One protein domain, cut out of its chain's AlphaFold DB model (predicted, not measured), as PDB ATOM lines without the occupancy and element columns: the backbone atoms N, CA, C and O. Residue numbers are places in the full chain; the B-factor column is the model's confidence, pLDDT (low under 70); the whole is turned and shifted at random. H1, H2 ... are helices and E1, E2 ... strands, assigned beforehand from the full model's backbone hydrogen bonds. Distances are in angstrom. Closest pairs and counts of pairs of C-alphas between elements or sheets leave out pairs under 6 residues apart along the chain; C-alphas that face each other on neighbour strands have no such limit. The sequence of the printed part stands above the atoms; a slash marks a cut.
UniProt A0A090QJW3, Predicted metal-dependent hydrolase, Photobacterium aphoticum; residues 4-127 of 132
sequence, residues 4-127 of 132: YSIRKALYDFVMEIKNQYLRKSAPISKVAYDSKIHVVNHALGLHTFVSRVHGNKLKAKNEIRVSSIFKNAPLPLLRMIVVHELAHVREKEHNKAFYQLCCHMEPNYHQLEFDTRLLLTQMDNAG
ATOM      1  N   TYR A   4     145.526 199.355 107.267       68.81
ATOM      2  CA  TYR A   4     144.479 198.461 106.769       68.81
ATOM      3  C   TYR A   4     144.074 197.431 107.836       68.81
ATOM      4  O   TYR A   4     142.885 197.223 108.059       68.81
ATOM      5  N   SER A   5     145.046 196.887 108.574       83.94
ATOM      6  CA  SER A   5     144.821 195.912 109.650       83.94
ATOM      7  C   SER A   5     143.987 196.486 110.803       83.94
ATOM      8  O   SER A   5     143.044 195.835 111.237       83.94
ATOM      9  N   ILE A   6     144.238 197.732 111.223       85.06
ATOM     10  CA  ILE A   6     143.481 198.381 112.317       85.06
ATOM     11  C   ILE A   6     142.019 198.645 111.923       85.06
ATOM     12  O   ILE A   6     141.103 198.413 112.707       85.06
ATOM     13  N   ARG A   7     141.781 199.123 110.694       85.25
ATOM     14  CA  ARG A   7     140.415 199.365 110.196       85.25
ATOM     15  C   ARG A   7     139.621 198.071 110.089       85.25
ATOM     16  O   ARG A   7     138.454 198.055 110.467       85.25
ATOM     17  N   LYS A   8     140.263 197.009 109.598       90.75
ATOM     18  CA  LYS A   8     139.657 195.682 109.534       90.75
ATOM     19  C   LYS A   8     139.331 195.158 110.935       90.75
ATOM     20  O   LYS A   8     138.208 194.741 111.156       90.75
ATOM     21  N   ALA A   9     140.260 195.279 111.885       93.88
ATOM     22  CA  ALA A   9     140.042 194.848 113.265       93.88
ATOM     23  C   ALA A   9     138.841 195.553 113.922       93.88
ATOM     24  O   ALA A   9     137.998 194.886 114.512       93.88
ATOM     25  N   LEU A  10     138.712 196.877 113.765       94.00
ATOM     26  CA  LEU A  10     137.544 197.602 114.279       94.00
ATOM     27  C   LEU A  10     136.243 197.142 113.603       94.00
ATOM     28  O   LEU A  10     135.227 196.984 114.273       94.00
ATOM     29  N   TYR A  11     136.262 196.947 112.281       95.00
ATOM     30  CA  TYR A  11     135.091 196.466 111.549       95.00
ATOM     31  C   TYR A  11     134.651 195.083 112.043       95.00
ATOM     32  O   TYR A  11     133.481 194.906 112.374       95.00
ATOM     33  N   ASP A  12     135.590 194.140 112.135       96.19
ATOM     34  CA  ASP A  12     135.335 192.773 112.592       96.19
ATOM     35  C   ASP A  12     134.772 192.792 114.027       96.19
ATOM     36  O   ASP A  12     133.735 192.181 114.283       96.19
ATOM     37  N   PHE A  13     135.360 193.599 114.919       96.81
ATOM     38  CA  PHE A  13     134.897 193.780 116.300       96.81
ATOM     39  C   PHE A  13     133.461 194.326 116.391       96.81
ATOM     40  O   PHE A  13     132.626 193.791 117.120       96.81
ATOM     41  N   VAL A  14     133.128 195.364 115.618       95.81
ATOM     42  CA  VAL A  14     131.759 195.913 115.577       95.81
ATOM     43  C   VAL A  14     130.765 194.883 115.045       95.81
ATOM     44  O   VAL A  14     129.662 194.740 115.580       95.81
ATOM     45  N   MET A  15     131.138 194.162 113.986       96.12
ATOM     46  CA  MET A  15     130.263 193.173 113.363       96.12
ATOM     47  C   MET A  15     130.028 191.956 114.256       96.12
ATOM     48  O   MET A  15     128.912 191.439 114.261       96.12
ATOM     49  N   GLU A  16     131.016 191.532 115.044       97.25
ATOM     50  CA  GLU A  16     130.864 190.475 116.048       97.25
ATOM     51  C   GLU A  16     129.760 190.827 117.057       97.25
ATOM     52  O   GLU A  16     128.785 190.083 117.202       97.25
ATOM     53  N   ILE A  17     129.828 192.021 117.654       97.44
ATOM     54  CA  ILE A  17     128.834 192.499 118.627       97.44
ATOM     55  C   ILE A  17     127.458 192.649 117.965       97.44
ATOM     56  O   ILE A  17     126.446 192.167 118.484       97.44
ATOM     57  N   LYS A  18     127.400 193.253 116.770       96.12
ATOM     58  CA  LYS A  18     126.155 193.386 115.997       96.12
ATOM     59  C   LYS A  18     125.521 192.020 115.708       96.12
ATOM     60  O   LYS A  18     124.305 191.879 115.817       96.12
ATOM     61  N   ASN A  19     126.311 191.012 115.351       96.31
ATOM     62  CA  ASN A  19     125.819 189.671 115.034       96.31
ATOM     63  C   ASN A  19     125.426 188.863 116.278       96.31
ATOM     64  O   ASN A  19     124.588 187.962 116.182       96.31
ATOM     65  N   GLN A  20     125.982 189.185 117.442       97.38
ATOM     66  CA  GLN A  20     125.580 188.579 118.705       97.38
ATOM     67  C   GLN A  20     124.217 189.110 119.171       97.38
ATOM     68  O   GLN A  20     123.322 188.317 119.454       97.38
ATOM     69  N   TYR A  21     124.021 190.432 119.175       97.38
ATOM     70  CA  TYR A  21     122.862 191.055 119.833       97.38
ATOM     71  C   TYR A  21     121.805 191.623 118.874       97.38
ATOM     72  O   TYR A  21     120.625 191.734 119.210       97.38
ATOM     73  N   LEU A  22     122.188 191.970 117.643       94.75
ATOM     74  CA  LEU A  22     121.365 192.748 116.713       94.75
ATOM     75  C   LEU A  22     121.178 192.062 115.348       94.75
ATOM     76  O   LEU A  22     121.042 192.737 114.332       94.75
ATOM     77  N   ARG A  23     121.090 190.725 115.299       90.62
ATOM     78  CA  ARG A  23     120.975 189.940 114.044       90.62
ATOM     79  C   ARG A  23     119.934 190.462 113.043       90.62
ATOM     80  O   ARG A  23     120.184 190.455 111.845       90.62
ATOM     81  N   LYS A  24     118.782 190.935 113.531       89.50
ATOM     82  CA  LYS A  24     117.669 191.455 112.710       89.50
ATOM     83  C   LYS A  24     117.704 192.978 112.481       89.50
ATOM     84  O   LYS A  24     116.722 193.540 112.014       89.50
ATOM     85  N   SER A  25     118.779 193.674 112.866       88.19
ATOM     86  CA  SER A  25     118.896 195.126 112.674       88.19
ATOM     87  C   SER A  25     119.352 195.495 111.264       88.19
ATOM     88  O   SER A  25     119.968 194.689 110.558       88.19
ATOM     89  N   ALA A  26     119.105 196.752 110.887       87.19
ATOM     90  CA  ALA A  26     119.586 197.321 109.637       87.19
ATOM     91  C   ALA A  26     121.111 197.116 109.459       87.19
ATOM     92  O   ALA A  26     121.866 197.075 110.441       87.19
ATOM     93  N   PRO A  27     121.592 196.940 108.215       88.12
ATOM     94  CA  PRO A  27     123.007 196.711 107.956       88.12
ATOM     95  C   PRO A  27     123.849 197.942 108.311       88.12
ATOM     96  O   PRO A  27     123.388 199.081 108.187       88.12
ATOM     97  N   ILE A  28     125.096 197.688 108.716       90.50
ATOM     98  CA  ILE A  28     126.122 198.712 108.922       90.50
ATOM     99  C   ILE A  28     126.907 198.837 107.622       90.50
ATOM    100  O   ILE A  28     127.564 197.893 107.190       90.50
ATOM    101  N   SER A  29     126.803 199.988 106.962       88.75
ATOM    102  CA  SER A  29     127.444 200.227 105.666       88.75
ATOM    103  C   SER A  29     128.914 200.607 105.785       88.75
ATOM    104  O   SER A  29     129.649 200.501 104.806       88.75
ATOM    105  N   LYS A  30     129.341 201.093 106.955       89.69
ATOM    106  CA  LYS A  30     130.715 201.530 107.192       89.69
ATOM    107  C   LYS A  30     131.042 201.530 108.677       89.69
ATOM    108  O   LYS A  30     130.225 201.966 109.482       89.69
ATOM    109  N   VAL A  31     132.263 201.116 108.997       91.69
ATOM    110  CA  VAL A  31     132.880 201.290 110.314       91.69
ATOM    111  C   VAL A  31     134.239 201.945 110.110       91.69
ATOM    112  O   VAL A  31     135.009 201.508 109.251       91.69
ATOM    113  N   ALA A  32     134.535 203.019 110.838       90.88
ATOM    114  CA  ALA A  32     135.824 203.693 110.729       90.88
ATOM    115  C   ALA A  32     136.202 204.457 111.997       90.88
ATOM    116  O   ALA A  32     135.339 204.971 112.704       90.88
ATOM    117  N   TYR A  33     137.509 204.610 112.212       88.44
ATOM    118  CA  TYR A  33     138.010 205.659 113.091       88.44
ATOM    119  C   TYR A  33     137.960 207.016 112.384       88.44
ATOM    120  O   TYR A  33     138.305 207.106 111.203       88.44
ATOM    121  N   ASP A  34     137.602 208.063 113.118       85.00
ATOM    122  CA  ASP A  34     137.561 209.442 112.637       85.00
ATOM    123  C   ASP A  34     138.342 210.347 113.602       85.00
ATOM    124  O   ASP A  34     138.195 210.253 114.819       85.00
ATOM    125  N   SER A  35     139.259 211.159 113.079       81.19
ATOM    126  CA  SER A  35     140.090 212.069 113.881       81.19
ATOM    127  C   SER A  35     139.462 213.451 114.050       81.19
ATOM    128  O   SER A  35     139.985 214.252 114.811       81.19
ATOM    129  N   LYS A  36     138.371 213.745 113.332       72.62
ATOM    130  CA  LYS A  36     137.654 215.028 113.404       72.62
ATOM    131  C   LYS A  36     136.526 215.019 114.439       72.62
ATOM    132  O   LYS A  36     135.875 216.035 114.657       72.62
ATOM    133  N   ILE A  37     136.266 213.857 115.033       69.88
ATOM    134  CA  ILE A  37     135.260 213.660 116.072       69.88
ATOM    135  C   ILE A  37     135.787 214.281 117.373       69.88
ATOM    136  O   ILE A  37     136.615 213.685 118.064       69.88
ATOM    137  N   HIS A  38     135.305 215.486 117.684       61.19
ATOM    138  CA  HIS A  38     135.490 216.130 118.984       61.19
ATOM    139  C   HIS A  38     134.446 215.575 119.954       61.19
ATOM    140  O   HIS A  38     133.250 215.774 119.765       61.19
ATOM    141  N   VAL A  39     134.893 214.850 120.977       59.66
ATOM    142  CA  VAL A  39     134.017 214.071 121.875       59.66
ATOM    143  C   VAL A  39     133.452 214.917 123.032       59.66
ATOM    144  O   VAL A  39     132.917 214.388 124.002       59.66
ATOM    145  N   VAL A  40     133.583 216.245 122.973       49.38
ATOM    146  CA  VAL A  40     133.359 217.107 124.140       49.38
ATOM    147  C   VAL A  40     131.898 217.575 124.240       49.38
ATOM    148  O   VAL A  40     131.276 218.019 123.275       49.38
ATOM    149  N   ASN A  41     131.385 217.472 125.468       44.69
ATOM    150  CA  ASN A  41     130.128 217.955 126.050       44.69
ATOM    151  C   ASN A  41     128.804 217.217 125.789       44.69
ATOM    152  O   ASN A  41     127.989 217.238 126.705       44.69
ATOM    153  N   HIS A  42     128.551 216.528 124.666       44.06
ATOM    154  CA  HIS A  42     127.224 215.885 124.454       44.06
ATOM    155  C   HIS A  42     127.212 214.559 123.667       44.06
ATOM    156  O   HIS A  42     126.142 213.993 123.453       44.06
ATOM    157  N   ALA A  43     128.362 214.035 123.236       51.31
ATOM    158  CA  ALA A  43     128.410 212.927 122.282       51.31
ATOM    159  C   ALA A  43     129.485 211.904 122.661       51.31
ATOM    160  O   ALA A  43     130.546 211.841 122.044       51.31
ATOM    161  N   LEU A  44     129.198 211.076 123.672       58.12
ATOM    162  CA  LEU A  44     129.940 209.826 123.877       58.12
ATOM    163  C   LEU A  44     129.932 208.967 122.611       58.12
ATOM    164  O   LEU A  44     130.908 208.289 122.320       58.12
ATOM    165  N   GLY A  45     128.860 209.076 121.830       47.91
ATOM    166  CA  GLY A  45     128.777 208.627 120.458       47.91
ATOM    167  C   GLY A  45     128.467 209.785 119.518       47.91
ATOM    168  O   GLY A  45     127.429 210.440 119.643       47.91
ATOM    169  N   LEU A  46     129.367 210.097 118.584       47.03
ATOM    170  CA  LEU A  46     129.122 211.119 117.564       47.03
ATOM    171  C   LEU A  46     128.330 210.466 116.437       47.03
ATOM    172  O   LEU A  46     128.848 210.125 115.371       47.03
ATOM    173  N   HIS A  47     127.039 210.297 116.697       48.03
ATOM    174  CA  HIS A  47     126.077 209.910 115.692       48.03
ATOM    175  C   HIS A  47     126.131 210.871 114.518       48.03
ATOM    176  O   HIS A  47     125.569 211.964 114.539       48.03
ATOM    177  N   THR A  48     126.742 210.433 113.431       42.69
ATOM    178  CA  THR A  48     126.378 210.975 112.132       42.69
ATOM    179  C   THR A  48     125.569 209.902 111.426       42.69
ATOM    180  O   THR A  48     126.098 209.112 110.648       42.69
ATOM    181  N   PHE A  49     124.260 209.861 111.700       44.84
ATOM    182  CA  PHE A  49     123.319 209.228 110.780       44.84
ATOM    183  C   PHE A  49     123.349 210.033 109.480       44.84
ATOM    184  O   PHE A  49     122.574 210.968 109.290       44.84
ATOM    185  N   VAL A  50     124.279 209.711 108.579       39.25
ATOM    186  CA  VAL A  50     124.292 210.303 107.243       39.25
ATOM    187  C   VAL A  50     123.168 209.654 106.438       39.25
ATOM    188  O   VAL A  50     123.352 208.678 105.710       39.25
ATOM    189  N   SER A  51     121.967 210.213 106.569       34.34
ATOM    190  CA  SER A  51     120.837 209.926 105.692       34.34
ATOM    191  C   SER A  51     121.081 210.608 104.346       34.34
ATOM    192  O   SER A  51     120.810 211.793 104.183       34.34
ATOM    193  N   ARG A  52     121.623 209.880 103.362       38.50
ATOM    194  CA  ARG A  52     121.687 210.365 101.974       38.50
ATOM    195  C   ARG A  52     120.474 209.868 101.192       38.50
ATOM    196  O   ARG A  52     120.262 208.667 101.050       38.50
ATOM    197  N   VAL A  53     119.702 210.812 100.666       36.00
ATOM    198  CA  VAL A  53     118.583 210.564  99.751       36.00
ATOM    199  C   VAL A  53     119.150 210.155  98.383       36.00
ATOM    200  O   VAL A  53     120.025 210.834  97.848       36.00
ATOM    201  N   HIS A  54     118.699 209.028  97.826       34.34
ATOM    202  CA  HIS A  54     119.018 208.616  96.453       34.34
ATOM    203  C   HIS A  54     117.701 208.326  95.722       34.34
ATOM    204  O   HIS A  54     117.079 207.285  95.941       34.34
ATOM    205  N   GLY A  55     117.251 209.282  94.904       56.81
ATOM    206  CA  GLY A  55     115.887 209.313  94.355       56.81
ATOM    207  C   GLY A  55     114.829 209.641  95.423       56.81
ATOM    208  O   GLY A  55     115.161 210.159  96.480       56.81
ATOM    209  N   ASN A  56     113.560 209.286  95.203       46.47
ATOM    210  CA  ASN A  56     112.452 209.546  96.148       46.47
ATOM    211  C   ASN A  56     112.399 208.594  97.370       46.47
ATOM    212  O   ASN A  56     111.381 208.527  98.056       46.47
ATOM    213  N   LYS A  57     113.459 207.819  97.653       43.56
ATOM    214  CA  LYS A  57     113.514 206.887  98.798       43.56
ATOM    215  C   LYS A  57     114.730 207.169  99.683       43.56
ATOM    216  O   LYS A  57     115.877 207.097  99.241       43.56
ATOM    217  N   LEU A  58     114.478 207.426 100.967       46.47
ATOM    218  CA  LEU A  58     115.492 207.478 102.023       46.47
ATOM    219  C   LEU A  58     116.059 206.068 102.255       46.47
ATOM    220  O   LEU A  58     115.455 205.251 102.946       46.47
ATOM    221  N   LYS A  59     117.228 205.758 101.686       52.88
ATOM    222  CA  LYS A  59     118.029 204.607 102.132       52.88
ATOM    223  C   LYS A  59     118.935 205.075 103.267       52.88
ATOM    224  O   LYS A  59     120.018 205.601 103.017       52.88
ATOM    225  N   ALA A  60     118.488 204.892 104.507       57.38
ATOM    226  CA  ALA A  60     119.327 205.122 105.677       57.38
ATOM    227  C   ALA A  60     120.560 204.203 105.611       57.38
ATOM    228  O   ALA A  60     120.435 202.978 105.556       57.38
ATOM    229  N   LYS A  61     121.753 204.799 105.572       69.56
ATOM    230  CA  LYS A  61     123.031 204.090 105.660       69.56
ATOM    231  C   LYS A  61     123.535 204.241 107.087       69.56
ATOM    232  O   LYS A  61     123.873 205.346 107.499       69.56
ATOM    233  N   ASN A  62     123.541 203.151 107.854       83.00
ATOM    234  CA  ASN A  62     124.092 203.185 109.207       83.00
ATOM    235  C   ASN A  62     125.618 203.138 109.106       83.00
ATOM    236  O   ASN A  62     126.189 202.127 108.690       83.00
ATOM    237  N   GLU A  63     126.272 204.237 109.458       88.75
ATOM    238  CA  GLU A  63     127.723 204.304 109.604       88.75
ATOM    239  C   GLU A  63     128.063 204.388 111.090       88.75
ATOM    240  O   GLU A  63     127.450 205.167 111.810       88.75
ATOM    241  N   ILE A  64     129.051 203.610 111.528       88.06
ATOM    242  CA  ILE A  64     129.618 203.703 112.874       88.06
ATOM    243  C   ILE A  64     130.972 204.394 112.760       88.06
ATOM    244  O   ILE A  64     131.859 203.942 112.025       88.06
ATOM    245  N   ARG A  65     131.130 205.506 113.476       86.44
ATOM    246  CA  ARG A  65     132.375 206.273 113.518       86.44
ATOM    247  C   ARG A  65     132.860 206.383 114.949       86.44
ATOM    248  O   ARG A  65     132.166 206.919 115.798       86.44
ATOM    249  N   VAL A  66     134.065 205.888 115.191       86.69
ATOM    250  CA  VAL A  66     134.689 205.898 116.515       86.69
ATOM    251  C   VAL A  66     135.781 206.961 116.531       86.69
ATOM    252  O   VAL A  66     136.576 207.042 115.591       86.69
ATOM    253  N   SER A  67     135.852 207.780 117.581       85.94
ATOM    254  CA  SER A  67     136.947 208.748 117.703       85.94
ATOM    255  C   SER A  67     138.304 208.040 117.704       85.94
ATOM    256  O   SER A  67     138.480 206.985 118.318       85.94
ATOM    257  N   SER A  68     139.290 208.617 117.015       87.12
ATOM    258  CA  SER A  68     140.637 208.037 116.928       87.12
ATOM    259  C   SER A  68     141.345 207.912 118.281       87.12
ATOM    260  O   SER A  68     142.270 207.111 118.375       87.12
ATOM    261  N   ILE A  69     140.898 208.629 119.316       83.25
ATOM    262  CA  ILE A  69     141.414 208.498 120.689       83.25
ATOM    263  C   ILE A  69     141.238 207.074 121.241       83.25
ATOM    264  O   ILE A  69     142.089 206.575 121.971       83.25
ATOM    265  N   PHE A  70     140.177 206.368 120.827       87.75
ATOM    266  CA  PHE A  70     139.873 205.020 121.308       87.75
ATOM    267  C   PHE A  70     140.735 203.935 120.653       87.75
ATOM    268  O   PHE A  70     140.534 202.755 120.917       87.75
ATOM    269  N   LYS A  71     141.699 204.302 119.800       88.88
ATOM    270  CA  LYS A  71     142.712 203.357 119.305       88.88
ATOM    271  C   LYS A  71     143.648 202.890 120.414       88.88
ATOM    272  O   LYS A  71     144.076 201.744 120.382       88.88
ATOM    273  N   ASN A  72     143.941 203.783 121.358       86.88
ATOM    274  CA  ASN A  72     144.865 203.529 122.461       86.88
ATOM    275  C   ASN A  72     144.125 203.289 123.786       86.88
ATOM    276  O   ASN A  72     144.751 202.959 124.788       86.88
ATOM    277  N   ALA A  73     142.798 203.450 123.796       86.31
ATOM    278  CA  ALA A  73     141.994 203.249 124.990       86.31
ATOM    279  C   ALA A  73     141.852 201.761 125.350       86.31
ATOM    280  O   ALA A  73     141.862 200.908 124.456       86.31
ATOM    281  N   PRO A  74     141.648 201.438 126.642       92.56
ATOM    282  CA  PRO A  74     141.305 200.092 127.070       92.56
ATOM    283  C   PRO A  74     140.132 199.516 126.274       92.56
ATOM    284  O   PRO A  74     139.130 200.194 126.024       92.56
ATOM    285  N   LEU A  75     140.233 198.229 125.932       94.25
ATOM    286  CA  LEU A  75     139.212 197.513 125.164       94.25
ATOM    287  C   LEU A  75     137.787 197.651 125.742       94.25
ATOM    288  O   LEU A  75     136.868 197.824 124.941       94.25
ATOM    289  N   PRO A  76     137.560 197.644 127.076       96.12
ATOM    290  CA  PRO A  76     136.224 197.869 127.635       96.12
ATOM    291  C   PRO A  76     135.603 199.223 127.256       96.12
ATOM    292  O   PRO A  76     134.407 199.287 126.985       96.12
ATOM    293  N   LEU A  77     136.401 200.293 127.155       92.81
ATOM    294  CA  LEU A  77     135.895 201.614 126.764       92.81
ATOM    295  C   LEU A  77     135.544 201.644 125.273       92.81
ATOM    296  O   LEU A  77     134.479 202.127 124.894       92.81
ATOM    297  N   LEU A  78     136.388 201.044 124.422       93.44
ATOM    298  CA  LEU A  78     136.061 200.860 123.004       93.44
ATOM    299  C   LEU A  78     134.778 200.033 122.832       93.44
ATOM    300  O   LEU A  78     133.929 200.371 122.008       93.44
ATOM    301  N   ARG A  79     134.621 198.964 123.618       95.62
ATOM    302  CA  ARG A  79     133.418 198.131 123.608       95.62
ATOM    303  C   ARG A  79     132.175 198.933 123.980       95.62
ATOM    304  O   ARG A  79     131.178 198.822 123.271       95.62
ATOM    305  N   MET A  80     132.239 199.742 125.037       95.19
ATOM    306  CA  MET A  80     131.125 200.596 125.457       95.19
ATOM    307  C   MET A  80     130.688 201.530 124.325       95.19
ATOM    308  O   MET A  80     129.507 201.546 123.982       95.19
ATOM    309  N   ILE A  81     131.637 202.213 123.672       92.94
ATOM    310  CA  ILE A  81     131.353 203.090 122.522       92.94
ATOM    311  C   ILE A  81     130.663 202.319 121.398       92.94
ATOM    312  O   ILE A  81     129.655 202.760 120.855       92.94
ATOM    313  N   VAL A  82     131.174 201.138 121.048       94.44
ATOM    314  CA  VAL A  82     130.574 200.319 119.990       94.44
ATOM    315  C   VAL A  82     129.155 199.879 120.351       94.44
ATOM    316  O   VAL A  82     128.270 199.928 119.499       94.44
ATOM    317  N   VAL A  83     128.917 199.475 121.599       95.69
ATOM    318  CA  VAL A  83     127.583 199.111 122.092       95.69
ATOM    319  C   VAL A  83     126.630 200.302 122.036       95.69
ATOM    320  O   VAL A  83     125.510 200.144 121.551       95.69
ATOM    321  N   HIS A  84     127.080 201.490 122.439       94.12
ATOM    322  CA  HIS A  84     126.311 202.730 122.348       94.12
ATOM    323  C   HIS A  84     125.851 202.996 120.906       94.12
ATOM    324  O   HIS A  84     124.659 203.100 120.621       94.12
ATOM    325  N   GLU A  85     126.790 202.998 119.959       91.06
ATOM    326  CA  GLU A  85     126.502 203.229 118.539       91.06
ATOM    327  C   GLU A  85     125.596 202.149 117.930       91.06
ATOM    328  O   GLU A  85     124.711 202.428 117.115       91.06
ATOM    329  N   LEU A  86     125.783 200.892 118.334       93.50
ATOM    330  CA  LEU A  86     124.948 199.783 117.883       93.50
ATOM    331  C   LEU A  86     123.519 199.879 118.416       93.50
ATOM    332  O   LEU A  86     122.578 199.596 117.669       93.50
ATOM    333  N   ALA A  87     123.333 200.305 119.666       93.94
ATOM    334  CA  ALA A  87     122.005 200.529 120.227       93.94
ATOM    335  C   ALA A  87     121.232 201.568 119.403       93.94
ATOM    336  O   ALA A  87     120.051 201.367 119.108       93.94
ATOM    337  N   HIS A  88     121.921 202.580 118.873       89.94
ATOM    338  CA  HIS A  88     121.316 203.604 118.025       89.94
ATOM    339  C   HIS A  88     120.815 203.144 116.654       89.94
ATOM    340  O   HIS A  88     119.991 203.808 116.004       89.94
ATOM    341  N   VAL A  89     121.230 201.958 116.215       89.94
ATOM    342  CA  VAL A  89     120.639 201.312 115.041       89.94
ATOM    343  C   VAL A  89     119.156 200.991 115.283       89.94
ATOM    344  O   VAL A  89     118.384 201.004 114.324       89.94
ATOM    345  N   ARG A  90     118.746 200.737 116.537       89.75
ATOM    346  CA  ARG A  90     117.351 200.470 116.926       89.75
ATOM    347  C   ARG A  90     116.688 201.644 117.641       89.75
ATOM    348  O   ARG A  90     115.569 201.991 117.285       89.75
ATOM    349  N   GLU A  91     117.390 202.266 118.581       91.19
ATOM    350  CA  GLU A  91     116.837 203.268 119.495       91.19
ATOM    351  C   GLU A  91     117.470 204.640 119.246       91.19
ATOM    352  O   GLU A  91     118.656 204.848 119.487       91.19
ATOM    353  N   LYS A  92     116.705 205.599 118.717       85.31
ATOM    354  CA  LYS A  92     117.271 206.896 118.297       85.31
ATOM    355  C   LYS A  92     117.581 207.842 119.448       85.31
ATOM    356  O   LYS A  92     118.545 208.591 119.348       85.31
ATOM    357  N   GLU A  93     116.789 207.791 120.508       87.19
ATOM    358  CA  GLU A  93     116.911 208.675 121.663       87.19
ATOM    359  C   GLU A  93     117.491 207.915 122.853       87.19
ATOM    360  O   GLU A  93     117.185 206.738 123.042       87.19
ATOM    361  N   HIS A  94     118.273 208.595 123.694       90.44
ATOM    362  CA  HIS A  94     118.807 208.063 124.953       90.44
ATOM    363  C   HIS A  94     117.718 207.939 126.032       90.44
ATOM    364  O   HIS A  94     117.770 208.575 127.082       90.44
ATOM    365  N   ASN A  95     116.693 207.136 125.756       91.25
ATOM    366  CA  ASN A  95     115.582 206.845 126.655       91.25
ATOM    367  C   ASN A  95     115.793 205.500 127.383       91.25
ATOM    368  O   ASN A  95     116.813 204.825 127.231       91.25
ATOM    369  N   LYS A  96     114.810 205.074 128.184       96.56
ATOM    370  CA  LYS A  96     114.890 203.816 128.946       96.56
ATOM    371  C   LYS A  96     115.162 202.590 128.058       96.56
ATOM    372  O   LYS A  96     115.935 201.730 128.468       96.56
ATOM    373  N   ALA A  97     114.560 202.513 126.869       97.44
ATOM    374  CA  ALA A  97     114.752 201.389 125.951       97.44
ATOM    375  C   ALA A  97     116.181 201.357 125.387       97.44
ATOM    376  O   ALA A  97     116.794 200.290 125.337       97.44
ATOM    377  N   PHE A  98     116.746 202.524 125.059       95.19
ATOM    378  CA  PHE A  98     118.146 202.649 124.656       95.19
ATOM    379  C   PHE A  98     119.098 202.108 125.728       95.19
ATOM    380  O   PHE A  98     119.893 201.211 125.450       95.19
ATOM    381  N   TYR A  99     118.981 202.590 126.969       96.00
ATOM    382  CA  TYR A  99     119.866 202.148 128.050       96.00
ATOM    383  C   TYR A  99     119.679 200.667 128.387       96.00
ATOM    384  O   TYR A  99     120.659 199.968 128.628       96.00
ATOM    385  N   GLN A 100     118.448 200.152 128.337       98.00
ATOM    386  CA  GLN A 100     118.199 198.717 128.494       98.00
ATOM    387  C   GLN A 100     118.895 197.891 127.409       98.00
ATOM    388  O   GLN A 100     119.487 196.856 127.716       98.00
ATOM    389  N   LEU A 101     118.859 198.348 126.155       97.81
ATOM    390  CA  LEU A 101     119.546 197.679 125.056       97.81
ATOM    391  C   LEU A 101     121.071 197.733 125.227       97.81
ATOM    392  O   LEU A 101     121.738 196.721 125.019       97.81
ATOM    393  N   CYS A 102     121.619 198.870 125.655       97.31
ATOM    394  CA  CYS A 102     123.034 198.996 125.991       97.31
ATOM    395  C   CYS A 102     123.450 198.017 127.095       97.31
ATOM    396  O   CYS A 102     124.371 197.230 126.886       97.31
ATOM    397  N   CYS A 103     122.727 197.980 128.218       98.25
ATOM    398  CA  CYS A 103     123.007 197.072 129.334       98.25
ATOM    399  C   CYS A 103     122.830 195.590 128.969       98.25
ATOM    400  O   CYS A 103     123.505 194.726 129.523       98.25
ATOM    401  N   HIS A 104     121.950 195.274 128.014       98.12
ATOM    402  CA  HIS A 104     121.824 193.917 127.483       98.12
ATOM    403  C   HIS A 104     123.068 193.480 126.690       98.12
ATOM    404  O   HIS A 104     123.454 192.311 126.743       98.12
ATOM    405  N   MET A 105     123.695 194.404 125.955       98.25
ATOM    406  CA  MET A 105     124.913 194.134 125.181       98.25
ATOM    407  C   MET A 105     126.195 194.220 126.023       98.25
ATOM    408  O   MET A 105     127.164 193.514 125.741       98.25
ATOM    409  N   GLU A 106     126.213 195.075 127.042       98.25
ATOM    410  CA  GLU A 106     127.328 195.276 127.966       98.25
ATOM    411  C   GLU A 106     126.797 195.481 129.397       98.25
ATOM    412  O   GLU A 106     126.333 196.572 129.723       98.25
ATOM    413  N   PRO A 107     126.857 194.465 130.277       98.19
ATOM    414  CA  PRO A 107     126.326 194.569 131.638       98.19
ATOM    415  C   PRO A 107     126.941 195.702 132.471       98.19
ATOM    416  O   PRO A 107     126.253 196.280 133.309       98.19
ATOM    417  N   ASN A 108     128.206 196.063 132.218       98.12
ATOM    418  CA  ASN A 108     128.891 197.155 132.915       98.12
ATOM    419  C   ASN A 108     128.730 198.513 132.211       98.12
ATOM    420  O   ASN A 108     129.486 199.443 132.493       98.12
ATOM    421  N   TYR A 109     127.770 198.641 131.287       97.44
ATOM    422  CA  TYR A 109     127.652 199.785 130.383       97.44
ATOM    423  C   TYR A 109     127.691 201.132 131.110       97.44
ATOM    424  O   TYR A 109     128.476 201.990 130.726       97.44
ATOM    425  N   HIS A 110     126.915 201.313 132.180       95.94
ATOM    426  CA  HIS A 110     126.870 202.592 132.896       95.94
ATOM    427  C   HIS A 110     128.202 202.964 133.556       95.94
ATOM    428  O   HIS A 110     128.584 204.133 133.532       95.94
ATOM    429  N   GLN A 111     128.924 201.986 134.110       97.38
ATOM    430  CA  GLN A 111     130.241 202.240 134.693       97.38
ATOM    431  C   GLN A 111     131.237 202.627 133.600       97.38
ATOM    432  O   GLN A 111     131.910 203.645 133.707       97.38
ATOM    433  N   LEU A 112     131.266 201.868 132.504       96.19
ATOM    434  CA  LEU A 112     132.153 202.146 131.376       96.19
ATOM    435  C   LEU A 112     131.807 203.470 130.678       96.19
ATOM    436  O   LEU A 112     132.696 204.152 130.168       96.19
ATOM    437  N   GLU A 113     130.528 203.846 130.652       93.19
ATOM    438  CA  GLU A 113     130.053 205.141 130.172       93.19
ATOM    439  C   GLU A 113     130.627 206.272 131.027       93.19
ATOM    440  O   GLU A 113     131.211 207.215 130.490       93.19
ATOM    441  N   PHE A 114     130.505 206.157 132.351       92.75
ATOM    442  CA  PHE A 114     131.078 207.111 133.291       92.75
ATOM    443  C   PHE A 114     132.603 207.209 133.146       92.75
ATOM    444  O   PHE A 114     133.121 208.308 132.956       92.75
ATOM    445  N   ASP A 115     133.311 206.077 133.143       93.56
ATOM    446  CA  ASP A 115     134.772 206.025 133.001       93.56
ATOM    447  C   ASP A 115     135.227 206.667 131.686       93.56
ATOM    448  O   ASP A 115     136.236 207.373 131.631       93.56
ATOM    449  N   THR A 116     134.453 206.471 130.617       90.00
ATOM    450  CA  THR A 116     134.731 207.099 129.327       90.00
ATOM    451  C   THR A 116     134.537 208.607 129.393       90.00
ATOM    452  O   THR A 116     135.404 209.336 128.920       90.00
ATOM    453  N   ARG A 117     133.457 209.105 130.011       87.19
ATOM    454  CA  ARG A 117     133.277 210.554 130.219       87.19
ATOM    455  C   ARG A 117     134.436 211.132 131.026       87.19
ATOM    456  O   ARG A 117     134.974 212.161 130.636       87.19
ATOM    457  N   LEU A 118     134.863 210.444 132.084       88.75
ATOM    458  CA  LEU A 118     135.985 210.868 132.917       88.75
ATOM    459  C   LEU A 118     137.299 210.929 132.122       88.75
ATOM    460  O   LEU A 118     138.008 211.931 132.197       88.75
ATOM    461  N   LEU A 119     137.599 209.906 131.314       86.50
ATOM    462  CA  LEU A 119     138.767 209.892 130.431       86.50
ATOM    463  C   LEU A 119     138.743 211.067 129.446       86.50
ATOM    464  O   LEU A 119     139.761 211.721 129.239       86.50
ATOM    465  N   LEU A 120     137.589 211.338 128.835       84.00
ATOM    466  CA  LEU A 120     137.431 212.439 127.885       84.00
ATOM    467  C   LEU A 120     137.624 213.797 128.553       84.00
ATOM    468  O   LEU A 120     138.333 214.642 128.014       84.00
ATOM    469  N   THR A 121     137.044 213.991 129.738       85.62
ATOM    470  CA  THR A 121     137.250 215.195 130.547       85.62
ATOM    471  C   THR A 121     138.722 215.365 130.923       85.62
ATOM    472  O   THR A 121     139.238 216.477 130.836       85.62
ATOM    473  N   GLN A 122     139.419 214.286 131.290       88.12
ATOM    474  CA  GLN A 122     140.860 214.321 131.549       88.12
ATOM    475  C   GLN A 122     141.643 214.737 130.299       88.12
ATOM    476  O   GLN A 122     142.510 215.599 130.381       88.12
ATOM    477  N   MET A 123     141.324 214.166 129.138       83.75
ATOM    478  CA  MET A 123     141.997 214.498 127.882       83.75
ATOM    479  C   MET A 123     141.802 215.950 127.458       83.75
ATOM    480  O   MET A 123     142.742 216.564 126.962       83.75
ATOM    481  N   ASP A 124     140.598 216.485 127.656       83.38
ATOM    482  CA  ASP A 124     140.256 217.864 127.302       83.38
ATOM    483  C   ASP A 124     140.962 218.883 128.212       83.38
ATOM    484  O   ASP A 124     141.460 219.898 127.735       83.38
ATOM    485  N   ASN A 125     141.075 218.587 129.513       85.25
ATOM    486  CA  ASN A 125     141.637 219.523 130.493       85.25
ATOM    487  C   ASN A 125     143.146 219.360 130.739       85.25
ATOM    488  O   ASN A 125     143.824 220.337 131.044       85.25
ATOM    489  N   ALA A 126     143.671 218.136 130.654       88.75
ATOM    490  CA  ALA A 126     145.039 217.796 131.056       88.75
ATOM    491  C   ALA A 126     145.844 217.061 129.965       88.75
ATOM    492  O   ALA A 126     147.013 216.741 130.180       88.75
ATOM    493  N   GLY A 127     145.253 216.818 128.791       85.25
ATOM    494  CA  GLY A 127     145.910 216.146 127.671       85.25
ATOM    495  C   GLY A 127     145.876 214.614 127.737       85.25
ATOM    496  O   GLY A 127     145.294 213.998 128.632       85.25
TER     497      GLY A 127
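Overview. This is residues 4 to 127 of the 132 residues of the protein "Predicted metal-dependent hydrolase" of Photobacterium aphoticum (UniProt A0A090QJW3). A short ribbon of two parallel strands, E1 and E4, has H1 packed on E1 and H3 packed on E4, while H4 and H5 pack on H3. The hairpin of E2 and E3 makes one end of the longest axis, with E3 running on into E4, and the last turns of H5 make the other end. The printed part has 124 residues, with five named helices and four named strands in the order H1, E1, E2, E3, E4, H2, H3, H4, H5, and its class is mixed, helices and strands. One sheet is E1 beside E4, parallel; the other is E2 beside E3, antiparallel. The whole is compact, with a radius of gyration of the C-alphas of 14.5 A, yet elongated in outline, spanning 48 by 29 by 29 A.

Along the chain. H1 holds residues 4 to 21 and is 26.3 A long, beginning at C-alpha 4 at (144.479, 198.461, 106.769). E1 follows as residues 28 to 34, 16.1 A long. E2 is residues 51 to 54 and E3 residues 57 to 60. E4, residues 62 to 67, is 16.4 A long and begins at (124.092, 203.185, 109.207). H2 is residues 68 to 71. H3 is residues 75 to 87, 18.2 A long, and H4 is residues 96 to 105, 14.4 A long. H5, residues 109 to 126, is 25.0 A long and ends at C-alpha 126 at (145.039, 217.796, 131.056).

Arrangement. H3 is the hub, touching three helices. It only just touches H1, with 3 pairs of C-alphas within 8 A, the closest Val 14 and Val 82 at 6.3 A, at a steep tilt of 58 degrees. It touches H4 at a steep tilt of 45 degrees, opposite ways, the closest C-alphas being those of Val 83 and Cys 102, 6.0 A apart. With residues 76 to 80 alone it touches H5, the closest C-alphas being those of Leu 77 and Leu 112, 6.0 A apart. H4 and H5 only just touch, with 3 pairs within 8 A, and only at the corner; the C-alphas of Cys 103 and Tyr 109 are closest, at 5.5 A. H2 is close to H3 but not clearly touching; the C-alphas of Phe 70 and Leu 78 are closest, at 5.9 A. The closest C-alphas of H1 and E1 are those of Tyr 11 and Val 31, 5.4 A apart; those of E4 and H3 are Ile 64 and Glu 85, 6.5 A apart. Between E1 and E4, N 29 and O 62 at 2.8 A and N 66 and O 32 at 2.9 A are within hydrogen-bond range. E2 and E3 form a hairpin with C-alphas 53 and 58 facing each other at 4.9 A, but no N and O pair across it is within hydrogen-bond range. In H1, H3, H4 and H5 every O i to N i+4 pair is within range; H2 is too short for one.

Size, cuts and confidence. The C-alphas farthest apart are those of Asn 56 and Ala 126, 48.5 A. The printed part has no cut. The link from E1 to E2, residues 35 to 50, is long. The mean pLDDT of the printed part is 82.6, and residue 4 and residues 37 to 61 are under 70.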